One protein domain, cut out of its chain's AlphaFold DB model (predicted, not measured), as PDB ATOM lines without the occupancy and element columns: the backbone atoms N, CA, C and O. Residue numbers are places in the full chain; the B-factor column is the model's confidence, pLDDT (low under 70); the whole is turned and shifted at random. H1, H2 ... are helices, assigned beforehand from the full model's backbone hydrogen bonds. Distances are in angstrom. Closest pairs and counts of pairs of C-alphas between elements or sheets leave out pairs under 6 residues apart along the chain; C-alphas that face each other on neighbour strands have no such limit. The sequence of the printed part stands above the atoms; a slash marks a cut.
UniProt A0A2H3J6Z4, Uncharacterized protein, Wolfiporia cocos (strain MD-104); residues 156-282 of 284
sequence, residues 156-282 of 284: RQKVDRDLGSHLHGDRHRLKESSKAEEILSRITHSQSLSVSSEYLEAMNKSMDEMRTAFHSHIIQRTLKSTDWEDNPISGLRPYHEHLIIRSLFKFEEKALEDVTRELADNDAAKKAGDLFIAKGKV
ATOM      1  N   ARG A 156       9.037  -3.791  19.557       87.38
ATOM      2  CA  ARG A 156       7.912  -4.321  20.339       87.38
ATOM      3  C   ARG A 156       7.171  -3.208  21.088       87.38
ATOM      4  O   ARG A 156       5.945  -3.147  21.062       87.38
ATOM      5  N   GLN A 157       7.911  -2.325  21.759       87.81
ATOM      6  CA  GLN A 157       7.333  -1.196  22.495       87.81
ATOM      7  C   GLN A 157       6.644  -0.186  21.574       87.81
ATOM      8  O   GLN A 157       5.681   0.460  21.980       87.81
ATOM      9  N   LYS A 158       7.145  -0.005  20.352       89.81
ATOM     10  CA  LYS A 158       6.497   0.815  19.330       89.81
ATOM     11  C   LYS A 158       5.175   0.187  18.896       89.81
ATOM     12  O   LYS A 158       4.167   0.873  18.959       89.81
ATOM     13  N   VAL A 159       5.155  -1.106  18.567       89.44
ATOM     14  CA  VAL A 159       3.923  -1.812  18.171       89.44
ATOM     15  C   VAL A 159       2.852  -1.720  19.263       89.44
ATOM     16  O   VAL A 159       1.718  -1.358  18.965       89.44
ATOM     17  N   ASP A 160       3.197  -1.961  20.534       88.25
ATOM     18  CA  ASP A 160       2.234  -1.825  21.641       88.25
ATOM     19  C   ASP A 160       1.673  -0.391  21.757       88.25
ATOM     20  O   ASP A 160       0.475  -0.208  21.990       88.25
ATOM     21  N   ARG A 161       2.519   0.636  21.578       89.50
ATOM     22  CA  ARG A 161       2.101   2.049  21.618       89.50
ATOM     23  C   ARG A 161       1.213   2.423  20.436       89.50
ATOM     24  O   ARG A 161       0.173   3.040  20.651       89.50
ATOM     25  N   ASP A 162       1.602   2.041  19.224       88.81
ATOM     26  CA  ASP A 162       0.880   2.357  17.991       88.81
ATOM     27  C   ASP A 162      -0.507   1.699  18.015       88.81
ATOM     28  O   ASP A 162      -1.521   2.374  17.837       88.81
ATOM     29  N   LEU A 163      -0.577   0.408  18.365       88.12
ATOM     30  CA  LEU A 163      -1.846  -0.307  18.521       88.12
ATOM     31  C   LEU A 163      -2.728   0.313  19.612       88.12
ATOM     32  O   LEU A 163      -3.933   0.463  19.417       88.12
ATOM     33  N   GLY A 164      -2.147   0.710  20.748       86.06
ATOM     34  CA  GLY A 164      -2.882   1.395  21.814       86.06
ATOM     35  C   GLY A 164      -3.443   2.752  21.377       86.06
ATOM     36  O   GLY A 164      -4.595   3.068  21.686       86.06
ATOM     37  N   SER A 165      -2.655   3.528  20.630       88.44
ATOM     38  CA  SER A 165      -3.041   4.837  20.097       88.44
ATOM     39  C   SER A 165      -4.186   4.721  19.090       88.44
ATOM     40  O   SER A 165      -5.229   5.349  19.274       88.44
ATOM     41  N   HIS A 166      -4.048   3.853  18.082       86.12
ATOM     42  CA  HIS A 166      -5.095   3.634  17.080       86.12
ATOM     43  C   HIS A 166      -6.378   3.086  17.703       86.12
ATOM     44  O   HIS A 166      -7.469   3.523  17.346       86.12
ATOM     45  N   LEU A 167      -6.271   2.202  18.702       82.44
ATOM     46  CA  LEU A 167      -7.445   1.720  19.424       82.44
ATOM     47  C   LEU A 167      -8.168   2.853  20.170       82.44
ATOM     48  O   LEU A 167      -9.400   2.876  20.233       82.44
ATOM     49  N   HIS A 168      -7.422   3.787  20.759       82.50
ATOM     50  CA  HIS A 168      -8.011   4.944  21.423       82.50
ATOM     51  C   HIS A 168      -8.670   5.902  20.421       82.50
ATOM     52  O   HIS A 168      -9.791   6.348  20.666       82.50
ATOM     53  N   GLY A 169      -8.021   6.157  19.281       82.94
ATOM     54  CA  GLY A 169      -8.565   6.964  18.186       82.94
ATOM     55  C   GLY A 169      -9.850   6.378  17.600       82.94
ATOM     56  O   GLY A 169     -10.858   7.080  17.502       82.94
ATOM     57  N   ASP A 170      -9.866   5.072  17.318       78.62
ATOM     58  CA  ASP A 170     -11.060   4.359  16.852       78.62
ATOM     59  C   ASP A 170     -12.201   4.479  17.880       78.62
ATOM     60  O   ASP A 170     -13.332   4.813  17.525       78.62
ATOM     61  N   ARG A 171     -11.912   4.302  19.179       75.19
ATOM     62  CA  ARG A 171     -12.901   4.503  20.257       75.19
ATOM     63  C   ARG A 171     -13.425   5.940  20.319       75.19
ATOM     64  O   ARG A 171     -14.613   6.129  20.576       75.19
ATOM     65  N   HIS A 172     -12.575   6.940  20.099       78.44
ATOM     66  CA  HIS A 172     -12.982   8.346  20.086       78.44
ATOM     67  C   HIS A 172     -13.909   8.653  18.906       78.44
ATOM     68  O   HIS A 172     -15.012   9.156  19.104       78.44
ATOM     69  N   ARG A 173     -13.534   8.228  17.693       74.62
ATOM     70  CA  ARG A 173     -14.358   8.357  16.478       74.62
ATOM     71  C   ARG A 173     -15.725   7.684  16.626       74.62
ATOM     72  O   ARG A 173     -16.743   8.203  16.163       74.62
ATOM     73  N   LEU A 174     -15.767   6.522  17.280       70.94
ATOM     74  CA  LEU A 174     -17.018   5.816  17.573       70.94
ATOM     75  C   LEU A 174     -17.922   6.605  18.531       70.94
ATOM     76  O   LEU A 174     -19.138   6.597  18.349       70.94
ATOM     77  N   LYS A 175     -17.344   7.310  19.513       69.88
ATOM     78  CA  LYS A 175     -18.083   8.201  20.422       69.88
ATOM     79  C   LYS A 175     -18.606   9.445  19.707       69.88
ATOM     80  O   LYS A 175     -19.783   9.761  19.835       69.88
ATOM     81  N   GLU A 176     -17.761  10.122  18.933       69.31
ATOM     82  CA  GLU A 176     -18.122  11.371  18.245       69.31
ATOM     83  C   GLU A 176     -19.172  11.169  17.154       69.31
ATOM     84  O   GLU A 176     -20.044  12.011  16.958       69.31
ATOM     85  N   SER A 177     -19.124  10.038  16.449       63.03
ATOM     86  CA  SER A 177     -20.043   9.790  15.339       63.03
ATOM     87  C   SER A 177     -21.488   9.512  15.765       63.03
ATOM     88  O   SER A 177     -22.341   9.428  14.888       63.03
ATOM     89  N   SER A 178     -21.789   9.324  17.062       60.06
ATOM     90  CA  SER A 178     -23.090   8.821  17.566       60.06
ATOM     91  C   SER A 178     -23.579   7.530  16.878       60.06
ATOM     92  O   SER A 178     -24.705   7.092  17.076       60.06
ATOM     93  N   LYS A 179     -22.713   6.868  16.097       59.56
ATOM     94  CA  LYS A 179     -22.983   5.603  15.402       59.56
ATOM     95  C   LYS A 179     -22.703   4.393  16.279       59.56
ATOM     96  O   LYS A 179     -22.818   3.271  15.804       59.56
ATOM     97  N   ALA A 180     -22.328   4.590  17.545       59.06
ATOM     98  CA  ALA A 180     -22.075   3.500  18.481       59.06
ATOM     99  C   ALA A 180     -23.283   2.550  18.586       59.06
ATOM    100  O   ALA A 180     -23.100   1.335  18.547       59.06
ATOM    101  N   GLU A 181     -24.501   3.095  18.624       56.38
ATOM    102  CA  GLU A 181     -25.751   2.323  18.645       56.38
ATOM    103  C   GLU A 181     -26.042   1.627  17.308       56.38
ATOM    104  O   GLU A 181     -26.415   0.457  17.296       56.38
ATOM    105  N   GLU A 182     -25.804   2.297  16.176       58.22
ATOM    106  CA  GLU A 182     -25.954   1.716  14.831       58.22
ATOM    107  C   GLU A 182     -24.953   0.571  14.585       58.22
ATOM    108  O   GLU A 182     -25.239  -0.429  13.930       58.22
ATOM    109  N   ILE A 183     -23.756   0.701  15.136       59.00
ATOM    110  CA  ILE A 183     -22.702  -0.303  15.073       59.00
ATOM    111  C   ILE A 183     -23.037  -1.479  15.989       59.00
ATOM    112  O   ILE A 183     -22.955  -2.622  15.550       59.00
ATOM    113  N   LEU A 184     -23.455  -1.226  17.233       55.59
ATOM    114  CA  LEU A 184     -23.924  -2.268  18.152       55.59
ATOM    115  C   LEU A 184     -25.118  -3.032  17.571       55.59
ATOM    116  O   LEU A 184     -25.134  -4.264  17.632       55.59
ATOM    117  N   SER A 185     -26.073  -2.336  16.948       53.16
ATOM    118  CA  SER A 185     -27.223  -2.965  16.292       53.16
ATOM    119  C   SER A 185     -26.788  -3.811  15.091       53.16
ATOM    120  O   SER A 185     -27.182  -4.967  14.975       53.16
ATOM    121  N   ARG A 186     -25.876  -3.338  14.239       58.09
ATOM    122  CA  ARG A 186     -25.368  -4.141  13.109       58.09
ATOM    123  C   ARG A 186     -24.512  -5.334  13.555       58.09
ATOM    124  O   ARG A 186     -24.609  -6.401  12.949       58.09
ATOM    125  N   ILE A 187     -23.719  -5.201  14.626       55.09
ATOM    126  CA  ILE A 187     -22.926  -6.308  15.199       55.09
ATOM    127  C   ILE A 187     -23.840  -7.402  15.751       55.09
ATOM    128  O   ILE A 187     -23.597  -8.576  15.458       55.09
ATOM    129  N   THR A 188     -24.869  -7.023  16.515       52.31
ATOM    130  CA  THR A 188     -25.855  -7.948  17.102       52.31
ATOM    131  C   THR A 188     -26.688  -8.655  16.034       52.31
ATOM    132  O   THR A 188     -26.965  -9.841  16.170       52.31
ATOM    133  N   HIS A 189     -26.980  -7.988  14.915       53.59
ATOM    134  CA  HIS A 189     -27.692  -8.577  13.773       53.59
ATOM    135  C   HIS A 189     -26.771  -9.288  12.764       53.59
ATOM    136  O   HIS A 189     -27.208  -9.638  11.670       53.59
ATOM    137  N   SER A 190     -25.495  -9.511  13.107       50.69
ATOM    138  CA  SER A 190     -24.505 -10.183  12.248       50.69
ATOM    139  C   SER A 190     -24.334  -9.565  10.853       50.69
ATOM    140  O   SER A 190     -23.889 -10.233   9.922       50.69
ATOM    141  N   GLN A 191     -24.630  -8.276  10.703       48.81
ATOM    142  CA  GLN A 191     -24.397  -7.550   9.461       48.81
ATOM    143  C   GLN A 191     -22.927  -7.118   9.374       48.81
ATOM    144  O   GLN A 191     -22.303  -6.757  10.379       48.81
ATOM    145  N   SER A 192     -22.346  -7.179   8.173       45.25
ATOM    146  CA  SER A 192     -20.957  -6.776   7.950       45.25
ATOM    147  C   SER A 192     -20.804  -5.270   8.146       45.25
ATOM    148  O   SER A 192     -21.477  -4.475   7.487       45.25
ATOM    149  N   LEU A 193     -19.886  -4.874   9.020       52.47
ATOM    150  CA  LEU A 193     -19.482  -3.485   9.188       52.47
ATOM    151  C   LEU A 193     -18.205  -3.243   8.391       52.47
ATOM    152  O   LEU A 193     -17.151  -3.749   8.761       52.47
ATOM    153  N   SER A 194     -18.278  -2.434   7.331       48.22
ATOM    154  CA  SER A 194     -17.087  -1.858   6.694       48.22
ATOM    155  C   SER A 194     -16.695  -0.562   7.412       48.22
ATOM    156  O   SER A 194     -16.708   0.527   6.838       48.22
ATOM    157  N   VAL A 195     -16.421  -0.647   8.711       55.53
ATOM    158  CA  VAL A 195     -15.811   0.478   9.425       55.53
ATOM    159  C   VAL A 195     -14.305   0.315   9.261       55.53
ATOM    160  O   VAL A 195     -13.743  -0.646   9.778       55.53
ATOM    161  N   SER A 196     -13.665   1.216   8.505       64.94
ATOM    162  CA  SER A 196     -12.198   1.289   8.454       64.94
ATOM    163  C   SER A 196     -11.693   1.557   9.875       64.94
ATOM    164  O   SER A 196     -12.055   2.561  10.500       64.94
ATOM    165  N   SER A 197     -10.948   0.591  10.405       76.88
ATOM    166  CA  SER A 197     -10.332   0.628  11.727       76.88
ATOM    167  C   SER A 197      -8.839   0.780  11.517       76.88
ATOM    168  O   SER A 197      -8.188  -0.119  10.979       76.88
ATOM    169  N   GLU A 198      -8.303   1.912  11.962       83.12
ATOM    170  CA  GLU A 198      -6.863   2.164  11.893       83.12
ATOM    171  C   GLU A 198      -6.105   1.139  12.745       83.12
ATOM    172  O   GLU A 198      -5.001   0.724  12.396       83.12
ATOM    173  N   TYR A 199      -6.733   0.659  13.828       83.19
ATOM    174  CA  TYR A 199      -6.199  -0.422  14.649       83.19
ATOM    175  C   TYR A 199      -6.016  -1.718  13.851       83.19
ATOM    176  O   TYR A 199      -4.947  -2.323  13.919       83.19
ATOM    177  N   LEU A 200      -7.030  -2.153  13.092       82.44
ATOM    178  CA  LEU A 200      -6.943  -3.389  12.305       82.44
ATOM    179  C   LEU A 200      -5.910  -3.280  11.180       82.44
ATOM    180  O   LEU A 200      -5.188  -4.243  10.926       82.44
ATOM    181  N   GLU A 201      -5.805  -2.119  10.534       85.56
ATOM    182  CA  GLU A 201      -4.791  -1.865   9.504       85.56
ATOM    183  C   GLU A 201      -3.370  -1.930  10.087       85.56
ATOM    184  O   GLU A 201      -2.520  -2.658   9.566       85.56
ATOM    185  N   ALA A 202      -3.126  -1.247  11.211       87.25
ATOM    186  CA  ALA A 202      -1.844  -1.292  11.913       87.25
ATOM    187  C   ALA A 202      -1.507  -2.709  12.410       87.25
ATOM    188  O   ALA A 202      -0.380  -3.178  12.243       87.25
ATOM    189  N   MET A 203      -2.492  -3.421  12.965       88.31
ATOM    190  CA  MET A 203      -2.340  -4.800  13.427       88.31
ATOM    191  C   MET A 203      -1.956  -5.737  12.282       88.31
ATOM    192  O   MET A 203      -0.992  -6.486  12.422       88.31
ATOM    193  N   ASN A 204      -2.666  -5.687  11.151       88.38
ATOM    194  CA  ASN A 204      -2.374  -6.530   9.990       88.38
ATOM    195  C   ASN A 204      -0.970  -6.266   9.444       88.38
ATOM    196  O   ASN A 204      -0.223  -7.212   9.207       88.38
ATOM    197  N   LYS A 205      -0.570  -4.993   9.349       91.19
ATOM    198  CA  LYS A 205       0.783  -4.620   8.926       91.19
ATOM    199  C   LYS A 205       1.854  -5.233   9.834       91.19
ATOM    200  O   LYS A 205       2.782  -5.870   9.344       91.19
ATOM    201  N   SER A 206       1.717  -5.089  11.151       90.75
ATOM    202  CA  SER A 206       2.664  -5.689  12.101       90.75
ATOM    203  C   SER A 206       2.623  -7.223  12.093       90.75
ATOM    204  O   SER A 206       3.653  -7.865  12.285       90.75
ATOM    205  N   MET A 207       1.461  -7.835  11.847       90.31
ATOM    206  CA  MET A 207       1.354  -9.289  11.677       90.31
ATOM    207  C   MET A 207       2.116  -9.773  10.440       90.31
ATOM    208  O   MET A 207       2.778 -10.806  10.516       90.31
ATOM    209  N   ASP A 208       2.062  -9.048   9.325       91.50
ATOM    210  CA  ASP A 208       2.783  -9.407   8.098       91.50
ATOM    211  C   ASP A 208       4.307  -9.287   8.258       91.50
ATOM    212  O   ASP A 208       5.056 -10.151   7.788       91.50
ATOM    213  N   GLU A 209       4.773  -8.286   9.007       91.81
ATOM    214  CA  GLU A 209       6.182  -8.172   9.410       91.81
ATOM    215  C   GLU A 209       6.619  -9.396  10.238       91.81
ATOM    216  O   GLU A 209       7.638 -10.023   9.937       91.81
ATOM    217  N   MET A 210       5.814  -9.811  11.225       91.31
ATOM    218  CA  MET A 210       6.093 -11.011  12.027       91.31
ATOM    219  C   MET A 210       6.035 -12.302  11.202       91.31
ATOM    220  O   MET A 210       6.883 -13.177  11.372       91.31
ATOM    221  N   ARG A 211       5.081 -12.440  10.274       89.81
ATOM    222  CA  ARG A 211       5.013 -13.594   9.358       89.81
ATOM    223  C   ARG A 211       6.281 -13.717   8.524       89.81
ATOM    224  O   ARG A 211       6.788 -14.822   8.354       89.81
ATOM    225  N   THR A 212       6.803 -12.588   8.049       91.75
ATOM    226  CA  THR A 212       8.045 -12.542   7.271       91.75
ATOM    227  C   THR A 212       9.234 -13.001   8.115       91.75
ATOM    228  O   THR A 212       9.976 -13.881   7.684       91.75
ATOM    229  N   ALA A 213       9.369 -12.493   9.344       91.69
ATOM    230  CA  ALA A 213      10.435 -12.899  10.267       91.69
ATOM    231  C   ALA A 213      10.403 -14.407  10.599       91.69
ATOM    232  O   ALA A 213      11.434 -15.067  10.725       91.69
ATOM    233  N   PHE A 214       9.209 -14.991  10.705       91.44
ATOM    234  CA  PHE A 214       9.034 -16.394  11.091       91.44
ATOM    235  C   PHE A 214       8.956 -17.382   9.923       91.44
ATOM    236  O   PHE A 214       8.848 -18.585  10.167       91.44
ATOM    237  N   HIS A 215       9.032 -16.919   8.672       89.12
ATOM    238  CA  HIS A 215       8.797 -17.756   7.492       89.12
ATOM    239  C   HIS A 215       9.665 -19.027   7.464       89.12
ATOM    240  O   HIS A 215       9.165 -20.110   7.176       89.12
ATOM    241  N   SER A 216      10.945 -18.915   7.830       90.12
ATOM    242  CA  SER A 216      11.894 -20.037   7.880       90.12
ATOM    243  C   SER A 216      11.959 -20.757   9.233       90.12
ATOM    244  O   SER A 216      12.786 -21.647   9.411       90.12
ATOM    245  N   HIS A 217      11.127 -20.365  10.200       91.19
ATOM    246  CA  HIS A 217      11.207 -20.814  11.594       91.19
ATOM    247  C   HIS A 217      10.001 -21.657  12.034       91.19
ATOM    248  O   HIS A 217      10.046 -22.294  13.086       91.19
ATOM    249  N   ILE A 218       8.915 -21.666  11.254       90.12
ATOM    250  CA  ILE A 218       7.673 -22.365  11.596       90.12
ATOM    251  C   ILE A 218       7.490 -23.587  10.706       90.12
ATOM    252  O   ILE A 218       7.470 -23.498   9.482       90.12
ATOM    253  N   ILE A 219       7.244 -24.728  11.346       90.06
ATOM    254  CA  ILE A 219       6.712 -25.920  10.689       90.06
ATOM    255  C   ILE A 219       5.289 -26.115  11.199       90.06
ATOM    256  O   ILE A 219       5.077 -26.405  12.376       90.06
ATOM    257  N   GLN A 220       4.310 -25.970  10.310       86.88
ATOM    258  CA  GLN A 220       2.903 -26.197  10.619       86.88
ATOM    259  C   GLN A 220       2.328 -27.240   9.665       86.88
ATOM    260  O   GLN A 220       2.402 -27.101   8.448       86.88
ATOM    261  N   ARG A 221       1.713 -28.280  10.232       86.25
ATOM    262  CA  ARG A 221       0.882 -29.236   9.496       86.25
ATOM    263  C   ARG A 221      -0.567 -29.054   9.929       86.25
ATOM    264  O   ARG A 221      -0.838 -28.803  11.101       86.25
ATOM    265  N   THR A 222      -1.490 -29.148   8.982       85.50
ATOM    266  CA  THR A 222      -2.933 -28.999   9.212       85.50
ATOM    267  C   THR A 222      -3.660 -30.290   8.850       85.50
ATOM    268  O   THR A 222      -3.074 -31.194   8.260       85.50
ATOM    269  N   LEU A 223      -4.961 -30.369   9.144       83.75
ATOM    270  CA  LEU A 223      -5.804 -31.491   8.705       83.75
ATOM    271  C   LEU A 223      -5.822 -31.678   7.181       83.75
ATOM    272  O   LEU A 223      -6.106 -32.774   6.710       83.75
ATOM    273  N   LYS A 224      -5.517 -30.613   6.432       84.81
ATOM    274  CA  LYS A 224      -5.436 -30.610   4.968       84.81
ATOM    275  C   LYS A 224      -4.038 -30.950   4.443       84.81
ATOM    276  O   LYS A 224      -3.859 -30.991   3.234       84.81
ATOM    277  N   SER A 225      -3.045 -31.133   5.315       87.19
ATOM    278  CA  SER A 225      -1.694 -31.502   4.886       87.19
ATOM    279  C   SER A 225      -1.677 -32.926   4.336       87.19
ATOM    280  O   SER A 225      -2.214 -33.846   4.961       87.19
ATOM    281  N   THR A 226      -1.025 -33.087   3.191       90.06
ATOM    282  CA  THR A 226      -0.836 -34.361   2.502       90.06
ATOM    283  C   THR A 226       0.593 -34.871   2.663       90.06
ATOM    284  O   THR A 226       1.505 -34.099   2.978       90.06
ATOM    285  N   ASP A 227       0.775 -36.183   2.541       89.00
ATOM    286  CA  ASP A 227       2.093 -36.804   2.459       89.00
ATOM    287  C   ASP A 227       2.696 -36.646   1.051       89.00
ATOM    288  O   ASP A 227       2.215 -35.873   0.226       89.00
ATOM    289  N   TRP A 228       3.803 -37.342   0.796       89.19
ATOM    290  CA  TRP A 228       4.507 -37.289  -0.485       89.19
ATOM    291  C   TRP A 228       3.763 -38.008  -1.628       89.19
ATOM    292  O   TRP A 228       4.148 -37.839  -2.781       89.19
ATOM    293  N   GLU A 229       2.718 -38.782  -1.318       93.38
ATOM    294  CA  GLU A 229       1.825 -39.466  -2.265       93.38
ATOM    295  C   GLU A 229       0.461 -38.757  -2.384       93.38
ATOM    296  O   GLU A 229      -0.495 -39.335  -2.899       93.38
ATOM    297  N   ASP A 230       0.347 -37.520  -1.889       87.62
ATOM    298  CA  ASP A 230      -0.890 -36.731  -1.829       87.62
ATOM    299  C   ASP A 230      -2.004 -37.312  -0.930       87.62
ATOM    300  O   ASP A 230      -3.148 -36.841  -0.950       87.62
ATOM    301  N   ASN A 231      -1.692 -38.276  -0.060       87.75
ATOM    302  CA  ASN A 231      -2.664 -38.820   0.887       87.75
ATOM    303  C   ASN A 231      -2.800 -37.920   2.129       87.75
ATOM    304  O   ASN A 231      -1.800 -37.403   2.638       87.75
ATOM    305  N   PRO A 232      -4.012 -37.731   2.693       87.00
ATOM    306  CA  PRO A 232      -4.192 -36.947   3.914       87.00
ATOM    307  C   PRO A 232      -3.426 -37.530   5.111       87.00
ATOM    308  O   PRO A 232      -3.708 -38.644   5.553       87.00
ATOM    309  N   ILE A 233      -2.537 -36.739   5.724       86.06
ATOM    310  CA  ILE A 233      -1.721 -37.189   6.874       86.06
ATOM    311  C   ILE A 233      -2.581 -37.463   8.116       86.06
ATOM    312  O   ILE A 233      -2.218 -38.277   8.959       86.06
ATOM    313  N   SER A 234      -3.711 -36.762   8.273       82.81
ATOM    314  CA  SER A 234      -4.483 -36.821   9.521       82.81
ATOM    315  C   SER A 234      -5.079 -38.203   9.802       82.81
ATOM    316  O   SER A 234      -5.296 -38.535  10.966       82.81
ATOM    317  N   GLY A 235      -5.386 -38.990   8.759       80.56
ATOM    318  CA  GLY A 235      -6.142 -40.243   8.882       80.56
ATOM    319  C   GLY A 235      -7.523 -40.080   9.541       80.56
ATOM    320  O   GLY A 235      -8.172 -41.073   9.871       80.56
ATOM    321  N   LEU A 236      -7.976 -38.839   9.770       79.06
ATOM    322  CA  LEU A 236      -9.223 -38.537  10.459       79.06
ATOM    323  C   LEU A 236     -10.392 -38.581   9.480       79.06
ATOM    324  O   LEU A 236     -10.288 -38.181   8.321       79.06
ATOM    325  N   ARG A 237     -11.545 -39.037   9.976       78.25
ATOM    326  CA  ARG A 237     -12.802 -38.951   9.228       78.25
ATOM    327  C   ARG A 237     -13.216 -37.481   9.060       78.25
ATOM    328  O   ARG A 237     -12.849 -36.658   9.904       78.25
ATOM    329  N   PRO A 238     -14.001 -37.148   8.019       78.12
ATOM    330  CA  PRO A 238     -14.545 -35.807   7.846       78.12
ATOM    331  C   PRO A 238     -15.239 -35.296   9.113       78.12
ATOM    332  O   PRO A 238     -16.007 -36.015   9.756       78.12
ATOM    333  N   TYR A 239     -14.945 -34.049   9.475       79.62
ATOM    334  CA  TYR A 239     -15.588 -33.357  10.588       79.62
ATOM    335  C   TYR A 239     -17.025 -32.976  10.210       79.62
ATOM    336  O   TYR A 239     -17.254 -32.405   9.143       79.62
ATOM    337  N   HIS A 240     -17.981 -33.260  11.097       80.56
ATOM    338  CA  HIS A 240     -19.377 -32.852  10.960       80.56
ATOM    339  C   HIS A 240     -19.779 -31.996  12.160       80.56
ATOM    340  O   HIS A 240     -19.769 -32.462  13.298       80.56
ATOM    341  N   GLU A 241     -20.134 -30.740  11.898       85.56
ATOM    342  CA  GLU A 241     -20.669 -29.839  12.912       85.56
ATOM    343  C   GLU A 241     -22.190 -29.992  12.994       85.56
ATOM    344  O   GLU A 241     -22.898 -29.866  11.994       85.56
ATOM    345  N   HIS A 242     -22.699 -30.251  14.198       86.62
ATOM    346  CA  HIS A 242     -24.130 -30.287  14.473       86.62
ATOM    347  C   HIS A 242     -24.503 -29.088  15.341       86.62
ATOM    348  O   HIS A 242     -24.254 -29.076  16.547       86.62
ATOM    349  N   LEU A 243     -25.113 -28.075  14.728       84.56
ATOM    350  CA  LEU A 243     -25.612 -26.903  15.440       84.56
ATOM    351  C   LEU A 243     -26.984 -27.212  16.042       84.56
ATOM    352  O   LEU A 243     -27.964 -27.401  15.323       84.56
ATOM    353  N   ILE A 244     -27.061 -27.248  17.371       86.25
ATOM    354  CA  ILE A 244     -28.330 -27.373  18.093       86.25
ATOM    355  C   ILE A 244     -28.746 -25.975  18.540       86.25
ATOM    356  O   ILE A 244     -28.316 -25.487  19.583       86.25
ATOM    357  N   ILE A 245     -29.585 -25.328  17.735       86.44
ATOM    358  CA  ILE A 245     -30.154 -24.023  18.072       86.44
ATOM    359  C   ILE A 245     -31.356 -24.255  18.984       86.44
ATOM    360  O   ILE A 245     -32.290 -24.976  18.629       86.44
ATOM    361  N   ARG A 246     -31.329 -23.652  20.173       83.69
ATOM    362  CA  ARG A 246     -32.455 -23.652  21.108       83.69
ATOM    363  C   ARG A 246     -33.035 -22.253  21.209       83.69
ATOM    364  O   ARG A 246     -32.291 -21.281  21.288       83.69
ATOM    365  N   SER A 247     -34.361 -22.171  21.223       87.12
ATOM    366  CA  SER A 247     -35.061 -20.957  21.625       87.12
ATOM    367  C   SER A 247     -34.818 -20.706  23.109       87.12
ATOM    368  O   SER A 247     -34.877 -21.646  23.907       87.12
ATOM    369  N   LEU A 248     -34.576 -19.449  23.463       86.56
ATOM    370  CA  LEU A 248     -34.525 -19.016  24.853       86.56
ATOM    371  C   LEU A 248     -35.888 -19.239  25.518       86.56
ATOM    372  O   LEU A 248     -36.938 -19.173  24.874       86.56
ATOM    373  N   PHE A 249     -35.889 -19.510  26.819       88.38
ATOM    374  CA  PHE A 249     -37.124 -19.466  27.595       88.38
ATOM    375  C   PHE A 249     -37.552 -18.010  27.819       88.38
ATOM    376  O   PHE A 249     -36.716 -17.121  27.933       88.38
ATOM    377  N   LYS A 250     -38.856 -17.761  27.991       87.31
ATOM    378  CA  LYS A 250     -39.402 -16.398  28.179       87.31
ATOM    379  C   LYS A 250     -38.731 -15.593  29.302       87.31
ATOM    380  O   LYS A 250     -38.648 -14.373  29.227       87.31
ATOM    381  N   PHE A 251     -38.284 -16.258  30.371       85.19
ATOM    382  CA  PHE A 251     -37.581 -15.583  31.464       85.19
ATOM    383  C   PHE A 251     -36.122 -15.242  31.105       85.19
ATOM    384  O   PHE A 251     -35.605 -14.248  31.604       85.19
ATOM    385  N   GLU A 252     -35.477 -16.025  30.232       77.56
ATOM    386  CA  GLU A 252     -34.137 -15.747  29.694       77.56
ATOM    387  C   GLU A 252     -34.190 -14.632  28.649       77.56
ATOM    388  O   GLU A 252     -33.317 -13.773  28.647       77.56
ATOM    389  N   GLU A 253     -35.237 -14.600  27.816       81.56
ATOM    390  CA  GLU A 253     -35.506 -13.480  26.902       81.56
ATOM    391  C   GLU A 253     -35.641 -12.173  27.683       81.56
ATOM    392  O   GLU A 253     -34.941 -11.209  27.390       81.56
ATOM    393  N   LYS A 254     -36.453 -12.165  28.747       77.62
ATOM    394  CA  LYS A 254     -36.616 -10.987  29.604       77.62
ATOM    395  C   LYS A 254     -35.304 -10.566  30.276       77.62
ATOM    396  O   LYS A 254     -34.978  -9.387  30.285       77.62
ATOM    397  N   ALA A 255     -34.530 -11.519  30.797       76.81
ATOM    398  CA  ALA A 255     -33.225 -11.221  31.384       76.81
ATOM    399  C   ALA A 255     -32.243 -10.651  30.344       76.81
ATOM    400  O   ALA A 255     -31.475  -9.742  30.652       76.81
ATOM    401  N   LEU A 256     -32.277 -11.150  29.105       73.69
ATOM    402  CA  LEU A 256     -31.456 -10.632  28.015       73.69
ATOM    403  C   LEU A 256     -31.889  -9.222  27.598       73.69
ATOM    404  O   LEU A 256     -31.030  -8.381  27.341       73.69
ATOM    405  N   GLU A 257     -33.191  -8.940  27.559       77.69
ATOM    406  CA  GLU A 257     -33.738  -7.601  27.306       77.69
ATOM    407  C   GLU A 257     -33.350  -6.606  28.404       77.69
ATOM    408  O   GLU A 257     -32.933  -5.490  28.088       77.69
ATOM    409  N   ASP A 258     -33.435  -7.011  29.674       73.50
ATOM    410  CA  ASP A 258     -33.051  -6.187  30.825       73.50
ATOM    411  C   ASP A 258     -31.547  -5.872  30.785       73.50
ATOM    412  O   ASP A 258     -31.156  -4.707  30.883       73.50
ATOM    413  N   VAL A 259     -30.702  -6.875  30.506       69.81
ATOM    414  CA  VAL A 259     -29.262  -6.672  30.276       69.81
ATOM    415  C   VAL A 259     -29.041  -5.744  29.085       69.81
ATOM    416  O   VAL A 259     -28.272  -4.798  29.187       69.81
ATOM    417  N   THR A 260     -29.725  -5.945  27.961       67.69
ATOM    418  CA  THR A 260     -29.559  -5.102  26.763       67.69
ATOM    419  C   THR A 260     -29.933  -3.642  27.039       67.69
ATOM    420  O   THR A 260     -29.250  -2.738  26.559       67.69
ATOM    421  N   ARG A 261     -30.959  -3.404  27.864       66.50
ATOM    422  CA  ARG A 261     -31.387  -2.066  28.292       66.50
ATOM    423  C   ARG A 261     -30.368  -1.413  29.226       66.50
ATOM    424  O   ARG A 261     -29.928  -0.303  28.954       66.50
ATOM    425  N   GLU A 262     -29.895  -2.132  30.244       64.06
ATOM    426  CA  GLU A 262     -28.815  -1.654  31.123       64.06
ATOM    427  C   GLU A 262     -27.506  -1.392  30.358       64.06
ATOM    428  O   GLU A 262     -26.739  -0.488  30.697       64.06
ATOM    429  N   LEU A 263     -27.229  -2.181  29.315       59.56
ATOM    430  CA  LEU A 263     -26.068  -2.019  28.442       59.56
ATOM    431  C   LEU A 263     -26.169  -0.777  27.544       59.56
ATOM    432  O   LEU A 263     -25.127  -0.188  27.251       59.56
ATOM    433  N   ALA A 264     -27.377  -0.394  27.119       61.62
ATOM    434  CA  ALA A 264     -27.623   0.831  26.359       61.62
ATOM    435  C   ALA A 264     -27.441   2.082  27.236       61.62
ATOM    436  O   ALA A 264     -26.813   3.046  26.801       61.62
ATOM    437  N   ASP A 265     -27.882   2.020  28.496       62.34
ATOM    438  CA  ASP A 265     -27.832   3.154  29.426       62.34
ATOM    439  C   ASP A 265     -26.426   3.405  30.024       62.34
ATOM    440  O   ASP A 265     -26.084   4.540  30.356       62.34
ATOM    441  N   ASN A 266     -25.569   2.376  30.140       53.97
ATOM    442  CA  ASN A 266     -24.245   2.462  30.785       53.97
ATOM    443  C   ASN A 266     -23.058   2.285  29.814       53.97
ATOM    444  O   ASN A 266     -22.311   1.305  29.893       53.97
ATOM    445  N   ASP A 267     -22.793   3.288  28.973       63.44
ATOM    446  CA  ASP A 267     -21.521   3.427  28.230       63.44
ATOM    447  C   ASP A 267     -21.386   2.475  27.012       63.44
ATOM    448  O   ASP A 267     -20.378   1.781  26.815       63.44
ATOM    449  N   ALA A 268     -22.411   2.477  26.151       56.50
ATOM    450  CA  ALA A 268     -22.492   1.733  24.886       56.50
ATOM    451  C   ALA A 268     -21.225   1.856  24.010       56.50
ATOM    452  O   ALA A 268     -20.760   0.882  23.413       56.50
ATOM    453  N   ALA A 269     -20.590   3.029  23.985       52.75
ATOM    454  CA  ALA A 269     -19.395   3.269  23.179       52.75
ATOM    455  C   ALA A 269     -18.139   2.530  23.681       52.75
ATOM    456  O   ALA A 269     -17.318   2.090  22.872       52.75
ATOM    457  N   LYS A 270     -17.984   2.347  25.000       57.62
ATOM    458  CA  LYS A 270     -16.867   1.575  25.572       57.62
ATOM    459  C   LYS A 270     -16.976   0.099  25.184       57.62
ATOM    460  O   LYS A 270     -15.988  -0.511  24.783       57.62
ATOM    461  N   LYS A 271     -18.196  -0.443  25.216       58.19
ATOM    462  CA  LYS A 271     -18.478  -1.851  24.903       58.19
ATOM    463  C   LYS A 271     -18.484  -2.152  23.407       58.19
ATOM    464  O   LYS A 271     -18.001  -3.212  23.025       58.19
ATOM    465  N   ALA A 272     -18.936  -1.228  22.556       50.94
ATOM    466  CA  ALA A 272     -18.798  -1.354  21.103       50.94
ATOM    467  C   ALA A 272     -17.321  -1.494  20.691       50.94
ATOM    468  O   ALA A 272     -16.985  -2.345  19.868       50.94
ATOM    469  N   GLY A 273     -16.433  -0.716  21.324       49.44
ATOM    470  CA  GLY A 273     -14.987  -0.839  21.146       49.44
ATOM    471  C   GLY A 273     -14.445  -2.206  21.579       49.44
ATOM    472  O   GLY A 273     -13.663  -2.808  20.850       49.44
ATOM    473  N   ASP A 274     -14.889  -2.735  22.722       51.75
ATOM    474  CA  ASP A 274     -14.451  -4.050  23.213       51.75
ATOM    475  C   ASP A 274     -14.997  -5.219  22.361       51.75
ATOM    476  O   ASP A 274     -14.286  -6.203  22.133       51.75
ATOM    477  N   LEU A 275     -16.218  -5.108  21.820       50.91
ATOM    478  CA  LEU A 275     -16.809  -6.111  20.923       50.91
ATOM    479  C   LEU A 275     -16.160  -6.129  19.533       50.91
ATOM    480  O   LEU A 275     -16.009  -7.204  18.955       50.91
ATOM    481  N   PHE A 276     -15.752  -4.975  19.000       49.03
ATOM    482  CA  PHE A 276     -14.978  -4.909  17.754       49.03
ATOM    483  C   PHE A 276     -13.661  -5.688  17.872       49.03
ATOM    484  O   PHE A 276     -13.328  -6.471  16.981       49.03
ATOM    485  N   ILE A 277     -12.965  -5.549  19.008       50.84
ATOM    486  CA  ILE A 277     -11.750  -6.320  19.318       50.84
ATOM    487  C   ILE A 277     -12.073  -7.817  19.419       50.84
ATOM    488  O   ILE A 277     -11.317  -8.651  18.921       50.84
ATOM    489  N   ALA A 278     -13.191  -8.181  20.054       45.66
ATOM    490  CA  ALA A 278     -13.596  -9.577  20.197       45.66
ATOM    491  C   ALA A 278     -13.959 -10.226  18.850       45.66
ATOM    492  O   ALA A 278     -13.564 -11.361  18.605       45.66
ATOM    493  N   LYS A 279     -14.648  -9.516  17.948       41.84
ATOM    494  CA  LYS A 279     -15.032 -10.045  16.629       41.84
ATOM    495  C   LYS A 279     -13.833 -10.156  15.683       41.84
ATOM    496  O   LYS A 279     -13.705 -11.170  15.008       41.84
ATOM    497  N   GLY A 280     -12.902  -9.195  15.729       38.66
ATOM    498  CA  GLY A 280     -11.618  -9.280  15.017       38.66
ATOM    499  C   GLY A 280     -10.738 -10.459  15.456       38.66
ATOM    500  O   GLY A 280      -9.936 -10.938  14.665       38.66
ATOM    501  N   LYS A 281     -10.928 -10.977  16.680       37.41
ATOM    502  CA  LYS A 281     -10.271 -12.198  17.187       37.41
ATOM    503  C   LYS A 281     -10.945 -13.511  16.769       37.41
ATOM    504  O   LYS A 281     -10.352 -14.565  16.969       37.41
ATOM    505  N   VAL A 282     -12.181 -13.471  16.266       29.89
ATOM    506  CA  VAL A 282     -12.969 -14.668  15.899       29.89
ATOM    507  C   VAL A 282     -12.951 -14.915  14.387       29.89
ATOM    508  O   VAL A 282     -13.206 -16.029  13.943       29.89
TER     509      VAL A 282
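What this domain is: This is residues 156 to 282 of the 284 residues of an uncharacterized protein of Wolfiporia cocos (strain MD-104) (UniProt A0A2H3J6Z4). The model is a flat, open frame: H1, H2, H3 and H5 make a loose helical cluster, and a long loop, residues 215 to 249, swings far out from the end of H3 and round a largely empty middle to H4. H1 and H3 run opposite ways, partly side by side, H5 makes a corner with H1 where residues 269 to 273 of H5 meet residues 170 to 175 of H1, H2 packs on residues 268 to 272 of H5, and H4 is an arm joined to the cluster through its link to H5. The printed part has 127 residues with five named helices, in the order H1, H2, H3, H4, H5, and no named strand; the class is all helix. The whole is only just extended, close to loose, with a radius of gyration of the C-alphas of 20.9 A, and spans 60 by 46 by 22 A.

Where its parts are: H1, residues 156 to 176, begins at C-alpha 156 at (7.912, -4.321, 20.339) and is 30.5 A long from first to last C-alpha. H2, residues 180 to 188, measures 12.1 A. H3, residues 198 to 214, measures 24.4 A and ends at C-alpha 214 at (9.034, -16.394, 11.091). H4, residues 250 to 265, measures 22.8 A. H5, residues 268 to 280, measures 18.4 A and ends at C-alpha 280 at (-11.618, -9.280, 15.017).

How they stand to each other: H1 and H3 touch at a shallow tilt of 22 degrees, opposite ways; their closest C-alphas, those of His 166 and Tyr 199, are 4.9 A apart. H1 touches H5 with residues 170 to 175 alone, at a steep tilt of 48 degrees, opposite ways, the closest C-alphas being those of Lys 175 and Ala 269 at 5.8 A. H2 and H5 touch at a steep tilt of 40 degrees, the same way, with the C-alphas of Ala 180 and Ala 269 closest at 5.4 A. H1 and H2 are close but not clearly touching, about perpendicular at 74 degrees, with the C-alphas of Leu 174 and Ala 180 closest at 5.6 A. H4 and H5 meet only through their link. H2 and H4 are only just apart, their closest C-alphas 8.1 A from each other. In H1, H2, H3, H4 and H5 every O i to N i+4 pair is within hydrogen-bond range.

The domain as a whole: The C-alphas farthest apart, those of Glu 229 and Asp 265, are 60.8 A from each other. The printed part has no cut. The link from H3 to H4 is long, with 35 residues. Residues 207 to 220, of which 207 to 214 belong to H3, and residues 239 to 247 stand free. The mean pLDDT of the printed part is 74.3, and residues 175 to 196 and 259 to 282 are under 70.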